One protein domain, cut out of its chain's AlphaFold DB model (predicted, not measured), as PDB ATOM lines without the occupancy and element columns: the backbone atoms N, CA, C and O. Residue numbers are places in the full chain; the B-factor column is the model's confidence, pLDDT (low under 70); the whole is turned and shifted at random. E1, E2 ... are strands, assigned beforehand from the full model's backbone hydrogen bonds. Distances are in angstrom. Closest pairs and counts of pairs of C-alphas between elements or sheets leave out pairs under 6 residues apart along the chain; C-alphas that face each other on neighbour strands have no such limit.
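AT A GLANCE: This is residues 47 to 55 and 71 to 162 of the 162 residues of an uncharacterized protein of Candidatus Brocadiae bacterium (UniProt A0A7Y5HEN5). Little regular structure: a chain wound in stacked turns, with a three-sided head, E2, E5 and E8 on one side, E3 with E6 and E4 with E7 on the others, and unnamed residues 94 to 116 and 133 to 155 running out as a long arm. The 101 printed residues hold eight strands, E1 to E8, and no named helix; the class is all strand, with 35 residues in named elements. The sheet E1 - E2 = E5 = E8 is mixed; the whole is loose, radius of gyration of the C-alphas 17.1 A, spans 56 by 24 by 15 A.

HOW THE PARTS SIT: Start at E1, residues 47 to 50, antiparallel to E2, residues 76 to 80; N 78 and O 49 are 3.2 A apart, within hydrogen-bond range. E2 is parallel to E5, residues 117 to 122 (N 77 and O 117, 2.8 A), and E5 to E8, residues 156 to 161 (N 118 and O 156, 2.8 A). E3, residues 83 to 86, is parallel to E6, residues 124 to 127; E4, residues 91 to 93, to E7, residues 130 to 132.

IN THESE COORDINATES: Find C-alpha 47 at (-18.726, -6.250, -64.714), where E1 begins; E8, 16.4 A long, ends at C-alpha 161, (-12.133, 6.960, -59.144).

THE WHOLE: Residues 56 to 70 are not printed; C-alphas 55 and 71 are 6.1 A apart. The links E4 to E5 and E7 to E8 are long. Look for pLDDT under 70 at, among others, residues 47 to 55.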
ATOM      1  N   PHE A  47     -18.629  -5.074 -65.570       45.25
ATOM      2  CA  PHE A  47     -18.726  -6.250 -64.714       45.25
ATOM      3  C   PHE A  47     -19.703  -5.952 -63.578       45.25
ATOM      4  O   PHE A  47     -19.489  -4.984 -62.848       45.25
ATOM      5  N   PHE A  48     -20.758  -6.769 -63.464       48.53
ATOM      6  CA  PHE A  48     -21.785  -6.654 -62.433       48.53
ATOM      7  C   PHE A  48     -21.681  -7.803 -61.430       48.53
ATOM      8  O   PHE A  48     -21.925  -8.959 -61.783       48.53
ATOM      9  N   ILE A  49     -21.349  -7.483 -60.177       46.59
ATOM     10  CA  ILE A  49     -21.463  -8.428 -59.057       46.59
ATOM     11  C   ILE A  49     -22.733  -8.104 -58.281       46.59
ATOM     12  O   ILE A  49     -22.911  -6.967 -57.837       46.59
ATOM     13  N   PHE A  50     -23.564  -9.126 -58.073       48.66
ATOM     14  CA  PHE A  50     -24.648  -9.103 -57.103       48.66
ATOM     15  C   PHE A  50     -24.262  -9.983 -55.908       48.66
ATOM     16  O   PHE A  50     -24.428 -11.195 -55.953       48.66
ATOM     17  N   ALA A  51     -23.716  -9.406 -54.840       49.84
ATOM     18  CA  ALA A  51     -23.675 -10.044 -53.515       49.84
ATOM     19  C   ALA A  51     -24.912  -9.616 -52.696       49.84
ATOM     20  O   ALA A  51     -25.545  -8.619 -53.028       49.84
ATOM     21  N   GLN A  52     -25.299 -10.329 -51.643       55.88
ATOM     22  CA  GLN A  52     -26.449  -9.949 -50.805       55.88
ATOM     23  C   GLN A  52     -25.971  -9.493 -49.425       55.88
ATOM     24  O   GLN A  52     -24.969 -10.003 -48.922       55.88
ATOM     25  N   GLY A  53     -26.658  -8.518 -48.828       47.91
ATOM     26  CA  GLY A  53     -26.428  -8.122 -47.440       47.91
ATOM     27  C   GLY A  53     -26.888  -9.196 -46.444       47.91
ATOM     28  O   GLY A  53     -27.433 -10.233 -46.823       47.91
ATOM     29  N   ALA A  54     -26.720  -8.930 -45.147       53.25
ATOM     30  CA  ALA A  54     -27.256  -9.780 -44.082       53.25
ATOM     31  C   ALA A  54     -28.736  -9.460 -43.784       53.25
ATOM     32  O   ALA A  54     -29.129  -8.290 -43.722       53.25
ATOM     33  N   GLY A  55     -29.560 -10.501 -43.614       54.44
ATOM     34  CA  GLY A  55     -30.975 -10.368 -43.249       54.44
ATOM     35  C   GLY A  55     -31.157  -9.898 -41.803       54.44
ATOM     36  O   GLY A  55     -30.276 -10.086 -40.964       54.44
ATOM     37  N   GLY A  71     -36.744  -8.865 -41.631       69.81
ATOM     38  CA  GLY A  71     -36.746  -8.416 -43.017       69.81
ATOM     39  C   GLY A  71     -35.559  -8.948 -43.826       69.81
ATOM     40  O   GLY A  71     -34.465  -9.153 -43.298       69.81
ATOM     41  N   ALA A  72     -35.762  -9.153 -45.128       71.38
ATOM     42  CA  ALA A  72     -34.713  -9.610 -46.041       71.38
ATOM     43  C   ALA A  72     -33.595  -8.569 -46.207       71.38
ATOM     44  O   ALA A  72     -33.819  -7.369 -46.071       71.38
ATOM     45  N   ALA A  73     -32.385  -9.007 -46.533       72.19
ATOM     46  CA  ALA A  73     -31.285  -8.087 -46.776       72.19
ATOM     47  C   ALA A  73     -31.425  -7.314 -48.090       72.19
ATOM     48  O   ALA A  73     -31.987  -7.817 -49.064       72.19
ATOM     49  N   GLY A  74     -30.824  -6.129 -48.148       70.06
ATOM     50  CA  GLY A  74     -30.625  -5.411 -49.396       70.06
ATOM     51  C   GLY A  74     -29.584  -6.093 -50.281       70.06
ATOM     52  O   GLY A  74     -28.600  -6.657 -49.800       70.06
ATOM     53  N   GLY A  75     -29.800  -6.036 -51.595       69.94
ATOM     54  CA  GLY A  75     -28.833  -6.513 -52.581       69.94
ATOM     55  C   GLY A  75     -27.608  -5.603 -52.675       69.94
ATOM     56  O   GLY A  75     -27.645  -4.434 -52.294       69.94
ATOM     57  N   SER A  76     -26.515  -6.122 -53.213       72.88
ATOM     58  CA  SER A  76     -25.383  -5.313 -53.648       72.88
ATOM     59  C   SER A  76     -25.306  -5.259 -55.163       72.88
ATOM     60  O   SER A  76     -25.734  -6.179 -55.858       72.88
ATOM     61  N   PHE A  77     -24.773  -4.153 -55.657       71.81
ATOM     62  CA  PHE A  77     -24.545  -3.917 -57.063       71.81
ATOM     63  C   PHE A  77     -23.191  -3.243 -57.233       71.81
ATOM     64  O   PHE A  77     -22.930  -2.188 -56.649       71.81
ATOM     65  N   GLN A  78     -22.327  -3.856 -58.030       76.06
ATOM     66  CA  GLN A  78     -21.006  -3.327 -58.327       76.06
ATOM     67  C   GLN A  78     -20.869  -3.078 -59.824       76.06
ATOM     68  O   GLN A  78     -21.194  -3.963 -60.601       76.06
ATOM     69  N   ILE A  79     -20.369  -1.909 -60.224       74.81
ATOM     70  CA  ILE A  79     -19.963  -1.614 -61.601       74.81
ATOM     71  C   ILE A  79     -18.450  -1.426 -61.625       74.81
ATOM     72  O   ILE A  79     -17.908  -0.601 -60.889       74.81
ATOM     73  N   MET A  80     -17.776  -2.125 -62.528       76.06
ATOM     74  CA  MET A  80     -16.428  -1.754 -62.962       76.06
ATOM     75  C   MET A  80     -16.498  -1.343 -64.424       76.06
ATOM     76  O   MET A  80     -16.767  -2.187 -65.278       76.06
ATOM     77  N   ALA A  81     -16.303  -0.054 -64.702       68.81
ATOM     78  CA  ALA A  81     -16.337   0.478 -66.059       68.81
ATOM     79  C   ALA A  81     -15.408   1.696 -66.174       68.81
ATOM     80  O   ALA A  81     -15.474   2.579 -65.324       68.81
ATOM     81  N   PRO A  82     -14.587   1.822 -67.236       75.88
ATOM     82  CA  PRO A  82     -13.739   3.000 -67.431       75.88
ATOM     83  C   PRO A  82     -14.520   4.318 -67.417       75.88
ATOM     84  O   PRO A  82     -14.032   5.319 -66.897       75.88
ATOM     85  N   CYS A  83     -15.736   4.300 -67.963       79.06
ATOM     86  CA  CYS A  83     -16.631   5.444 -67.981       79.06
ATOM     87  C   CYS A  83     -18.033   5.029 -67.535       79.06
ATOM     88  O   CYS A  83     -18.535   3.999 -67.994       79.06
ATOM     89  N   TYR A  84     -18.686   5.856 -66.720       75.88
ATOM     90  CA  TYR A  84     -20.098   5.685 -66.371       75.88
ATOM     91  C   TYR A  84     -20.869   7.008 -66.502       75.88
ATOM     92  O   TYR A  84     -20.313   8.089 -66.311       75.88
ATOM     93  N   ALA A  85     -22.158   6.916 -66.830       76.31
ATOM     94  CA  ALA A  85     -23.065   8.057 -66.885       76.31
ATOM     95  C   ALA A  85     -24.434   7.668 -66.312       76.31
ATOM     96  O   ALA A  85     -25.059   6.723 -66.791       76.31
ATOM     97  N   ILE A  86     -24.890   8.401 -65.295       75.44
ATOM     98  CA  ILE A  86     -26.206   8.237 -64.667       75.44
ATOM     99  C   ILE A  86     -26.999   9.521 -64.899       75.44
ATOM    100  O   ILE A  86     -26.639  10.589 -64.395       75.44
ATOM    101  N   GLY A  87     -28.057   9.418 -65.702       68.50
ATOM    102  CA  GLY A  87     -28.947  10.538 -66.007       68.50
ATOM    103  C   GLY A  87     -29.885  10.878 -64.847       68.50
ATOM    104  O   GLY A  87     -30.133  10.046 -63.981       68.50
ATOM    105  N   ALA A  88     -30.448  12.086 -64.861       72.25
ATOM    106  CA  ALA A  88     -31.261  12.611 -63.762       72.25
ATOM    107  C   ALA A  88     -32.536  11.808 -63.457       72.25
ATOM    108  O   ALA A  88     -32.998  11.779 -62.321       72.25
ATOM    109  N   SER A  89     -33.089  11.115 -64.455       70.25
ATOM    110  CA  SER A  89     -34.243  10.224 -64.289       70.25
ATOM    111  C   SER A  89     -33.876   8.817 -63.810       70.25
ATOM    112  O   SER A  89     -34.770   8.021 -63.523       70.25
ATOM    113  N   ALA A  90     -32.587   8.479 -63.736       61.03
ATOM    114  CA  ALA A  90     -32.153   7.170 -63.283       61.03
ATOM    115  C   ALA A  90     -32.163   7.110 -61.748       61.03
ATOM    116  O   ALA A  90     -31.506   7.898 -61.065       61.03
ATOM    117  N   SER A  91     -32.892   6.129 -61.218       70.19
ATOM    118  CA  SER A  91     -32.880   5.756 -59.805       70.19
ATOM    119  C   SER A  91     -32.368   4.330 -59.662       70.19
ATOM    120  O   SER A  91     -32.866   3.421 -60.332       70.19
ATOM    121  N   MET A  92     -31.408   4.120 -58.771       73.69
ATOM    122  CA  MET A  92     -30.904   2.789 -58.440       73.69
ATOM    123  C   MET A  92     -31.200   2.497 -56.979       73.69
ATOM    124  O   MET A  92     -30.842   3.285 -56.107       73.69
ATOM    125  N   THR A  93     -31.849   1.367 -56.722       75.94
ATOM    126  CA  THR A  93     -32.385   1.036 -55.402       75.94
ATOM    127  C   THR A  93     -31.799  -0.276 -54.906       75.94
ATOM    128  O   THR A  93     -31.832  -1.285 -55.607       75.94
ATOM    129  N   ALA A  94     -31.293  -0.264 -53.678       75.12
ATOM    130  CA  ALA A  94     -30.730  -1.424 -53.003       75.12
ATOM    131  C   ALA A  94     -31.136  -1.373 -51.520       75.12
ATOM    132  O   ALA A  94     -30.347  -1.022 -50.639       75.12
ATOM    133  N   ARG A  95     -32.421  -1.655 -51.260       77.19
ATOM    134  CA  ARG A  95     -33.032  -1.546 -49.929       77.19
ATOM    135  C   ARG A  95     -33.184  -2.890 -49.236       77.19
ATOM    136  O   ARG A  95     -33.497  -3.884 -49.886       77.19
ATOM    137  N   GLY A  96     -33.008  -2.886 -47.918       78.25
ATOM    138  CA  GLY A  96     -33.424  -3.987 -47.055       78.25
ATOM    139  C   GLY A  96     -34.949  -4.071 -46.942       78.25
ATOM    140  O   GLY A  96     -35.651  -3.065 -47.043       78.25
ATOM    141  N   GLY A  97     -35.463  -5.280 -46.738       78.00
ATOM    142  CA  GLY A  97     -36.870  -5.547 -46.466       78.00
ATOM    143  C   GLY A  97     -37.262  -5.172 -45.037       78.00
ATOM    144  O   GLY A  97     -36.444  -5.215 -44.119       78.00
ATOM    145  N   ASN A  98     -38.530  -4.822 -44.834       83.19
ATOM    146  CA  ASN A  98     -39.060  -4.507 -43.508       83.19
ATOM    147  C   ASN A  98     -39.276  -5.778 -42.677       83.19
ATOM    148  O   ASN A  98     -39.599  -6.835 -43.226       83.19
ATOM    149  N   GLY A  99     -39.131  -5.664 -41.358       80.31
ATOM    150  CA  GLY A  99     -39.538  -6.716 -40.428       80.31
ATOM    151  C   GLY A  99     -41.061  -6.806 -40.305       80.31
ATOM    152  O   GLY A  99     -41.775  -5.821 -40.520       80.31
ATOM    153  N   THR A 100     -41.581  -7.983 -39.960       82.62
ATOM    154  CA  THR A 100     -43.027  -8.181 -39.788       82.62
ATOM    155  C   THR A 100     -43.481  -7.841 -38.372       82.62
ATOM    156  O   THR A 100     -42.702  -7.873 -37.418       82.62
ATOM    157  N   ALA A 101     -44.759  -7.500 -38.219       84.56
ATOM    158  CA  ALA A 101     -45.331  -7.263 -36.899       84.56
ATOM    159  C   ALA A 101     -45.342  -8.545 -36.045       84.56
ATOM    160  O   ALA A 101     -45.498  -9.654 -36.565       84.56
ATOM    161  N   GLY A 102     -45.198  -8.391 -34.728       81.19
ATOM    162  CA  GLY A 102     -45.336  -9.491 -33.773       81.19
ATOM    163  C   GLY A 102     -46.770 -10.045 -33.759       81.19
ATOM    164  O   GLY A 102     -47.717  -9.260 -33.703       81.19
ATOM    165  N   PRO A 103     -46.979 -11.375 -33.802       73.94
ATOM    166  CA  PRO A 103     -48.327 -11.930 -33.867       73.94
ATOM    167  C   PRO A 103     -48.989 -11.964 -32.482       73.94
ATOM    168  O   PRO A 103     -48.775 -12.903 -31.723       73.94
ATOM    169  N   GLY A 104     -49.833 -10.985 -32.163       74.31
ATOM    170  CA  GLY A 104     -50.635 -10.968 -30.931       74.31
ATOM    171  C   GLY A 104     -49.944 -10.347 -29.713       74.31
ATOM    172  O   GLY A 104     -48.791  -9.923 -29.770       74.31
ATOM    173  N   THR A 105     -50.673 -10.273 -28.598       75.31
ATOM    174  CA  THR A 105     -50.256  -9.521 -27.406       75.31
ATOM    175  C   THR A 105     -48.969 -10.075 -26.791       75.31
ATOM    176  O   THR A 105     -48.725 -11.280 -26.784       75.31
ATOM    177  N   ASN A 106     -48.125  -9.176 -26.275       72.81
ATOM    178  CA  ASN A 106     -46.834  -9.487 -25.647       72.81
ATOM    179  C   ASN A 106     -45.775 -10.146 -26.559       72.81
ATOM    180  O   ASN A 106     -44.850 -10.794 -26.065       72.81
ATOM    181  N   ARG A 107     -45.881  -9.987 -27.887       77.31
ATOM    182  CA  ARG A 107     -44.862 -10.461 -28.837       77.31
ATOM    183  C   ARG A 107     -44.108  -9.300 -29.475       77.31
ATOM    184  O   ARG A 107     -44.716  -8.335 -29.945       77.31
ATOM    185  N   GLY A 108     -42.779  -9.405 -29.506       79.75
ATOM    186  CA  GLY A 108     -41.913  -8.423 -30.155       79.75
ATOM    187  C   GLY A 108     -42.085  -8.405 -31.675       79.75
ATOM    188  O   GLY A 108     -42.433  -9.424 -32.279       79.75
ATOM    189  N   GLY A 109     -41.855  -7.249 -32.297       82.31
ATOM    190  CA  GLY A 109     -41.820  -7.122 -33.759       82.31
ATOM    191  C   GLY A 109     -40.516  -7.648 -34.363       82.31
ATOM    192  O   GLY A 109     -39.491  -7.699 -33.690       82.31
ATOM    193  N   GLY A 110     -40.533  -8.041 -35.635       81.62
ATOM    194  CA  GLY A 110     -39.341  -8.492 -36.357       81.62
ATOM    195  C   GLY A 110     -38.408  -7.343 -36.736       81.62
ATOM    196  O   GLY A 110     -38.874  -6.247 -37.036       81.62
ATOM    197  N   GLY A 111     -37.092  -7.557 -36.732       81.50
ATOM    198  CA  GLY A 111     -36.127  -6.530 -37.137       81.50
ATOM    199  C   GLY A 111     -36.131  -6.270 -38.646       81.50
ATOM    200  O   GLY A 111     -36.378  -7.177 -39.437       81.50
ATOM    201  N   GLY A 112     -35.841  -5.039 -39.061       81.00
ATOM    202  CA  GLY A 112     -35.625  -4.695 -40.465       81.00
ATOM    203  C   GLY A 112     -34.338  -5.315 -41.019       81.00
ATOM    204  O   GLY A 112     -33.362  -5.512 -40.294       81.00
ATOM    205  N   GLY A 113     -34.324  -5.630 -42.311       78.81
ATOM    206  CA  GLY A 113     -33.143  -6.154 -42.993       78.81
ATOM    207  C   GLY A 113     -32.108  -5.078 -43.304       78.81
ATOM    208  O   GLY A 113     -32.454  -3.915 -43.526       78.81
ATOM    209  N   GLY A 114     -30.825  -5.450 -43.318       80.50
ATOM    210  CA  GLY A 114     -29.736  -4.516 -43.609       80.50
ATOM    211  C   GLY A 114     -29.854  -3.901 -45.003       80.50
ATOM    212  O   GLY A 114     -30.354  -4.538 -45.929       80.50
ATOM    213  N   GLY A 115     -29.406  -2.658 -45.157       78.50
ATOM    214  CA  GLY A 115     -29.388  -1.978 -46.445       78.50
ATOM    215  C   GLY A 115     -28.405  -2.606 -47.423       78.50
ATOM    216  O   GLY A 115     -27.459  -3.291 -47.034       78.50
ATOM    217  N   GLY A 116     -28.647  -2.374 -48.709       76.81
ATOM    218  CA  GLY A 116     -27.785  -2.867 -49.769       76.81
ATOM    219  C   GLY A 116     -26.486  -2.080 -49.906       76.81
ATOM    220  O   GLY A 116     -26.186  -1.173 -49.123       76.81
ATOM    221  N   THR A 117     -25.707  -2.399 -50.936       80.12
ATOM    222  CA  THR A 117     -24.513  -1.614 -51.276       80.12
ATOM    223  C   THR A 117     -24.422  -1.346 -52.764       80.12
ATOM    224  O   THR A 117     -24.605  -2.251 -53.572       80.12
ATOM    225  N   PHE A 118     -24.064  -0.126 -53.132       78.88
ATOM    226  CA  PHE A 118     -23.854   0.261 -54.516       78.88
ATOM    227  C   PHE A 118     -22.426   0.774 -54.697       78.88
ATOM    228  O   PHE A 118     -22.052   1.757 -54.062       78.88
ATOM    229  N   THR A 119     -21.631   0.129 -55.548       83.00
ATOM    230  CA  THR A 119     -20.211   0.468 -55.712       83.00
ATOM    231  C   THR A 119     -19.847   0.654 -57.179       83.00
ATOM    232  O   THR A 119     -20.066  -0.250 -57.978       83.00
ATOM    233  N   ILE A 120     -19.235   1.782 -57.547       82.25
ATOM    234  CA  ILE A 120     -18.697   2.006 -58.901       82.25
ATOM    235  C   ILE A 120     -17.194   2.261 -58.826       82.25
ATOM    236  O   ILE A 120     -16.761   3.146 -58.096       82.25
ATOM    237  N   PHE A 121     -16.426   1.543 -59.645       81.56
ATOM    238  CA  PHE A 121     -15.028   1.846 -59.957       81.56
ATOM    239  C   PHE A 121     -14.940   2.425 -61.372       81.56
ATOM    240  O   PHE A 121     -15.395   1.774 -62.320       81.56
ATOM    241  N   TYR A 122     -14.393   3.635 -61.517       82.06
ATOM    242  CA  TYR A 122     -14.391   4.369 -62.788       82.06
ATOM    243  C   TYR A 122     -13.173   5.271 -62.989       82.06
ATOM    244  O   TYR A 122     -12.556   5.691 -62.027       82.06
ATOM    245  N   ARG A 123     -12.869   5.632 -64.244       78.88
ATOM    246  CA  ARG A 123     -11.889   6.688 -64.573       78.88
ATOM    247  C   ARG A 123     -12.564   8.034 -64.796       78.88
ATOM    248  O   ARG A 123     -12.135   9.044 -64.250       78.88
ATOM    249  N   ASN A 124     -13.640   8.031 -65.585       80.06
ATOM    250  CA  ASN A 124     -14.444   9.212 -65.898       80.06
ATOM    251  C   ASN A 124     -15.914   8.958 -65.554       80.06
ATOM    252  O   ASN A 124     -16.465   7.909 -65.891       80.06
ATOM    253  N   GLY A 125     -16.557   9.905 -64.877       79.56
ATOM    254  CA  GLY A 125     -17.893   9.702 -64.329       79.56
ATOM    255  C   GLY A 125     -18.776  10.928 -64.446       79.56
ATOM    256  O   GLY A 125     -18.322  12.047 -64.223       79.56
ATOM    257  N   PHE A 126     -20.050  10.704 -64.756       77.94
ATOM    258  CA  PHE A 126     -21.101  11.705 -64.608       77.94
ATOM    259  C   PHE A 126     -22.277  11.100 -63.843       77.94
ATOM    260  O   PHE A 126     -22.777  10.031 -64.204       77.94
ATOM    261  N   ASN A 127     -22.740  11.782 -62.797       79.88
ATOM    262  CA  ASN A 127     -23.932  11.383 -62.063       79.88
ATOM    263  C   ASN A 127     -24.826  12.586 -61.781       79.88
ATOM    264  O   ASN A 127     -24.419  13.520 -61.098       79.88
ATOM    265  N   SER A 128     -26.049  12.517 -62.289       79.69
ATOM    266  CA  SER A 128     -27.132  13.456 -61.987       79.69
ATOM    267  C   SER A 128     -28.382  12.756 -61.441       79.69
ATOM    268  O   SER A 128     -29.372  13.425 -61.169       79.69
ATOM    269  N   GLY A 129     -28.348  11.425 -61.313       76.19
ATOM    270  CA  GLY A 129     -29.454  10.607 -60.821       76.19
ATOM    271  C   GLY A 129     -29.380  10.352 -59.317       76.19
ATOM    272  O   GLY A 129     -28.644  11.015 -58.585       76.19
ATOM    273  N   SER A 130     -30.150   9.368 -58.848       78.56
ATOM    274  CA  SER A 130     -30.281   9.053 -57.418       78.56
ATOM    275  C   SER A 130     -29.894   7.612 -57.080       78.56
ATOM    276  O   SER A 130     -30.192   6.669 -57.819       78.56
ATOM    277  N   PHE A 131     -29.252   7.444 -55.921       79.31
ATOM    278  CA  PHE A 131     -29.019   6.150 -55.285       79.31
ATOM    279  C   PHE A 131     -29.849   6.063 -54.009       79.31
ATOM    280  O   PHE A 131     -29.675   6.866 -53.096       79.31
ATOM    281  N   ASP A 132     -30.729   5.075 -53.944       82.19
ATOM    282  CA  ASP A 132     -31.561   4.790 -52.784       82.19
ATOM    283  C   ASP A 132     -31.094   3.488 -52.129       82.19
ATOM    284  O   ASP A 132     -31.479   2.379 -52.516       82.19
ATOM    285  N   VAL A 133     -30.194   3.630 -51.156       82.31
ATOM    286  CA  VAL A 133     -29.543   2.511 -50.475       82.31
ATOM    287  C   VAL A 133     -29.799   2.639 -48.976       82.31
ATOM    288  O   VAL A 133     -29.151   3.415 -48.278       82.31
ATOM    289  N   ALA A 134     -30.770   1.887 -48.470       83.75
ATOM    290  CA  ALA A 134     -31.245   2.011 -47.093       83.75
ATOM    291  C   ALA A 134     -31.606   0.651 -46.490       83.75
ATOM    292  O   ALA A 134     -31.972  -0.275 -47.209       83.75
ATOM    293  N   GLY A 135     -31.529   0.534 -45.166       83.56
ATOM    294  CA  GLY A 135     -32.094  -0.609 -44.448       83.56
ATOM    295  C   GLY A 135     -33.622  -0.617 -44.484       83.56
ATOM    296  O   GLY A 135     -34.259   0.374 -44.857       83.56
ATOM    297  N   GLY A 136     -34.204  -1.745 -44.089       82.31
ATOM    298  CA  GLY A 136     -35.637  -1.865 -43.846       82.31
ATOM    299  C   GLY A 136     -36.036  -1.344 -42.465       82.31
ATOM    300  O   GLY A 136     -35.229  -1.304 -41.536       82.31
ATOM    301  N   GLY A 137     -37.300  -0.963 -42.314       83.94
ATOM    302  CA  GLY A 137     -37.883  -0.614 -41.020       83.94
ATOM    303  C   GLY A 137     -38.125  -1.842 -40.143       83.94
ATOM    304  O   GLY A 137     -38.365  -2.945 -40.645       83.94
ATOM    305  N   GLY A 138     -38.080  -1.646 -38.828       82.50
ATOM    306  CA  GLY A 138     -38.531  -2.648 -37.867       82.50
ATOM    307  C   GLY A 138     -40.049  -2.857 -37.905       82.50
ATOM    308  O   GLY A 138     -40.816  -1.942 -38.200       82.50
ATOM    309  N   GLY A 139     -40.487  -4.074 -37.600       81.50
ATOM    310  CA  GLY A 139     -41.894  -4.432 -37.469       81.50
ATOM    311  C   GLY A 139     -42.494  -3.968 -36.140       81.50
ATOM    312  O   GLY A 139     -41.812  -3.901 -35.116       81.50
ATOM    313  N   ALA A 140     -43.794  -3.672 -36.138       83.62
ATOM    314  CA  ALA A 140     -44.513  -3.257 -34.934       83.62
ATOM    315  C   ALA A 140     -44.607  -4.384 -33.883       83.62
ATOM    316  O   ALA A 140     -44.635  -5.571 -34.215       83.62
ATOM    317  N   SER A 141     -44.699  -4.017 -32.603       80.38
ATOM    318  CA  SER A 141     -45.012  -4.952 -31.514       80.38
ATOM    319  C   SER A 141     -46.459  -5.441 -31.605       80.38
ATOM    320  O   SER A 141     -47.348  -4.672 -31.967       80.38
ATOM    321  N   GLY A 142     -46.724  -6.678 -31.187       73.44
ATOM    322  CA  GLY A 142     -48.078  -7.238 -31.182       73.44
ATOM    323  C   GLY A 142     -48.954  -6.838 -29.979       73.44
ATOM    324  O   GLY A 142     -50.112  -7.244 -29.901       73.44
ATOM    325  N   GLY A 143     -48.446  -6.038 -29.032       70.44
ATOM    326  CA  GLY A 143     -49.227  -5.507 -27.908       70.44
ATOM    327  C   GLY A 143     -48.424  -4.611 -26.960       70.44
ATOM    328  O   GLY A 143     -47.211  -4.469 -27.108       70.44
ATOM    329  N   ALA A 144     -49.111  -4.013 -25.981       60.62
ATOM    330  CA  ALA A 144     -48.497  -3.166 -24.958       60.62
ATOM    331  C   ALA A 144     -47.520  -3.975 -24.086       60.62
ATOM    332  O   ALA A 144     -47.862  -5.057 -23.622       60.62
ATOM    333  N   GLY A 145     -46.308  -3.454 -23.866       61.16
ATOM    334  CA  GLY A 145     -45.281  -4.111 -23.042       61.16
ATOM    335  C   GLY A 145     -44.267  -4.973 -23.807       61.16
ATOM    336  O   GLY A 145     -43.441  -5.629 -23.182       61.16
ATOM    337  N   SER A 146     -44.285  -4.971 -25.145       66.94
ATOM    338  CA  SER A 146     -43.249  -5.600 -25.985       66.94
ATOM    339  C   SER A 146     -42.557  -4.592 -26.892       66.94
ATOM    340  O   SER A 146     -43.175  -3.636 -27.353       66.94
ATOM    341  N   GLY A 147     -41.271  -4.817 -27.166       73.00
ATOM    342  CA  GLY A 147     -40.490  -3.962 -28.058       73.00
ATOM    343  C   GLY A 147     -40.886  -4.126 -29.527       73.00
ATOM    344  O   GLY A 147     -41.128  -5.239 -30.003       73.00
ATOM    345  N   ALA A 148     -40.927  -3.015 -30.261       80.56
ATOM    346  CA  ALA A 148     -40.892  -3.053 -31.719       80.56
ATOM    347  C   ALA A 148     -39.545  -3.619 -32.200       80.56
ATOM    348  O   ALA A 148     -38.541  -3.574 -31.481       80.56
ATOM    349  N   GLY A 149     -39.525  -4.143 -33.422       75.81
ATOM    350  CA  GLY A 149     -38.287  -4.560 -34.063       75.81
ATOM    351  C   GLY A 149     -37.351  -3.374 -34.293       75.81
ATOM    352  O   GLY A 149     -37.793  -2.249 -34.525       75.81
ATOM    353  N   GLY A 150     -36.044  -3.626 -34.252       81.12
ATOM    354  CA  GLY A 150     -35.044  -2.631 -34.629       81.12
ATOM    355  C   GLY A 150     -35.042  -2.370 -36.137       81.12
ATOM    356  O   GLY A 150     -35.393  -3.245 -36.928       81.12
ATOM    357  N   ASN A 151     -34.612  -1.177 -36.543       83.38
ATOM    358  CA  ASN A 151     -34.376  -0.875 -37.953       83.38
ATOM    359  C   ASN A 151     -33.148  -1.630 -38.474       83.38
ATOM    360  O   ASN A 151     -32.192  -1.881 -37.737       83.38
ATOM    361  N   GLY A 152     -33.166  -1.953 -39.762       77.38
ATOM    362  CA  GLY A 152     -32.024  -2.516 -40.461       77.38
ATOM    363  C   GLY A 152     -30.892  -1.504 -40.621       77.38
ATOM    364  O   GLY A 152     -31.120  -0.298 -40.715       77.38
ATOM    365  N   GLY A 153     -29.656  -2.008 -40.670       79.62
ATOM    366  CA  GLY A 153     -28.464  -1.178 -40.848       79.62
ATOM    367  C   GLY A 153     -28.490  -0.364 -42.144       79.62
ATOM    368  O   GLY A 153     -29.096  -0.768 -43.136       79.62
ATOM    369  N   THR A 154     -27.822   0.787 -42.143       80.38
ATOM    370  CA  THR A 154     -27.798   1.703 -43.286       80.38
ATOM    371  C   THR A 154     -27.129   1.066 -44.503       80.38
ATOM    372  O   THR A 154     -26.137   0.344 -44.386       80.38
ATOM    373  N   GLY A 155     -27.667   1.362 -45.684       78.94
ATOM    374  CA  GLY A 155     -27.021   1.025 -46.943       78.94
ATOM    375  C   GLY A 155     -25.785   1.884 -47.209       78.94
ATOM    376  O   GLY A 155     -25.548   2.879 -46.521       78.94
ATOM    377  N   ARG A 156     -24.980   1.502 -48.205       84.69
ATOM    378  CA  ARG A 156     -23.780   2.263 -48.595       84.69
ATOM    379  C   ARG A 156     -23.687   2.485 -50.096       84.69
ATOM    380  O   ARG A 156     -23.876   1.554 -50.873       84.69
ATOM    381  N   THR A 157     -23.304   3.695 -50.484       85.38
ATOM    382  CA  THR A 157     -22.932   4.028 -51.859       85.38
ATOM    383  C   THR A 157     -21.478   4.469 -51.894       85.38
ATOM    384  O   THR A 157     -21.103   5.395 -51.179       85.38
ATOM    385  N   SER A 158     -20.670   3.816 -52.725       86.25
ATOM    386  CA  SER A 158     -19.239   4.080 -52.846       86.25
ATOM    387  C   SER A 158     -18.859   4.323 -54.302       86.25
ATOM    388  O   SER A 158     -19.128   3.506 -55.181       86.25
ATOM    389  N   LEU A 159     -18.214   5.455 -54.558       86.25
ATOM    390  CA  LEU A 159     -17.730   5.851 -55.873       86.25
ATOM    391  C   LEU A 159     -16.213   5.983 -55.789       86.25
ATOM    392  O   LEU A 159     -15.705   6.834 -55.066       86.25
ATOM    393  N   PHE A 160     -15.505   5.111 -56.500       84.56
ATOM    394  CA  PHE A 160     -14.050   5.061 -56.511       84.56
ATOM    395  C   PHE A 160     -13.544   5.443 -57.891       84.56
ATOM    396  O   PHE A 160     -13.739   4.709 -58.864       84.56
ATOM    397  N   GLN A 161     -12.880   6.591 -57.959       87.38
ATOM    398  CA  GLN A 161     -12.133   6.960 -59.144       87.38
ATOM    399  C   GLN A 161     -10.770   6.258 -59.104       87.38
ATOM    400  O   GLN A 161     -10.039   6.410 -58.125       87.38
ATOM    401  N   VAL A 162     -10.470   5.455 -60.124       80.62
ATOM    402  CA  VAL A 162      -9.249   4.637 -60.258       80.62
ATOM    403  C   VAL A 162      -8.498   4.967 -61.530       80.62
ATOM    404  O   VAL A 162      -9.174   5.276 -62.535       80.62
TER     405      VAL A 162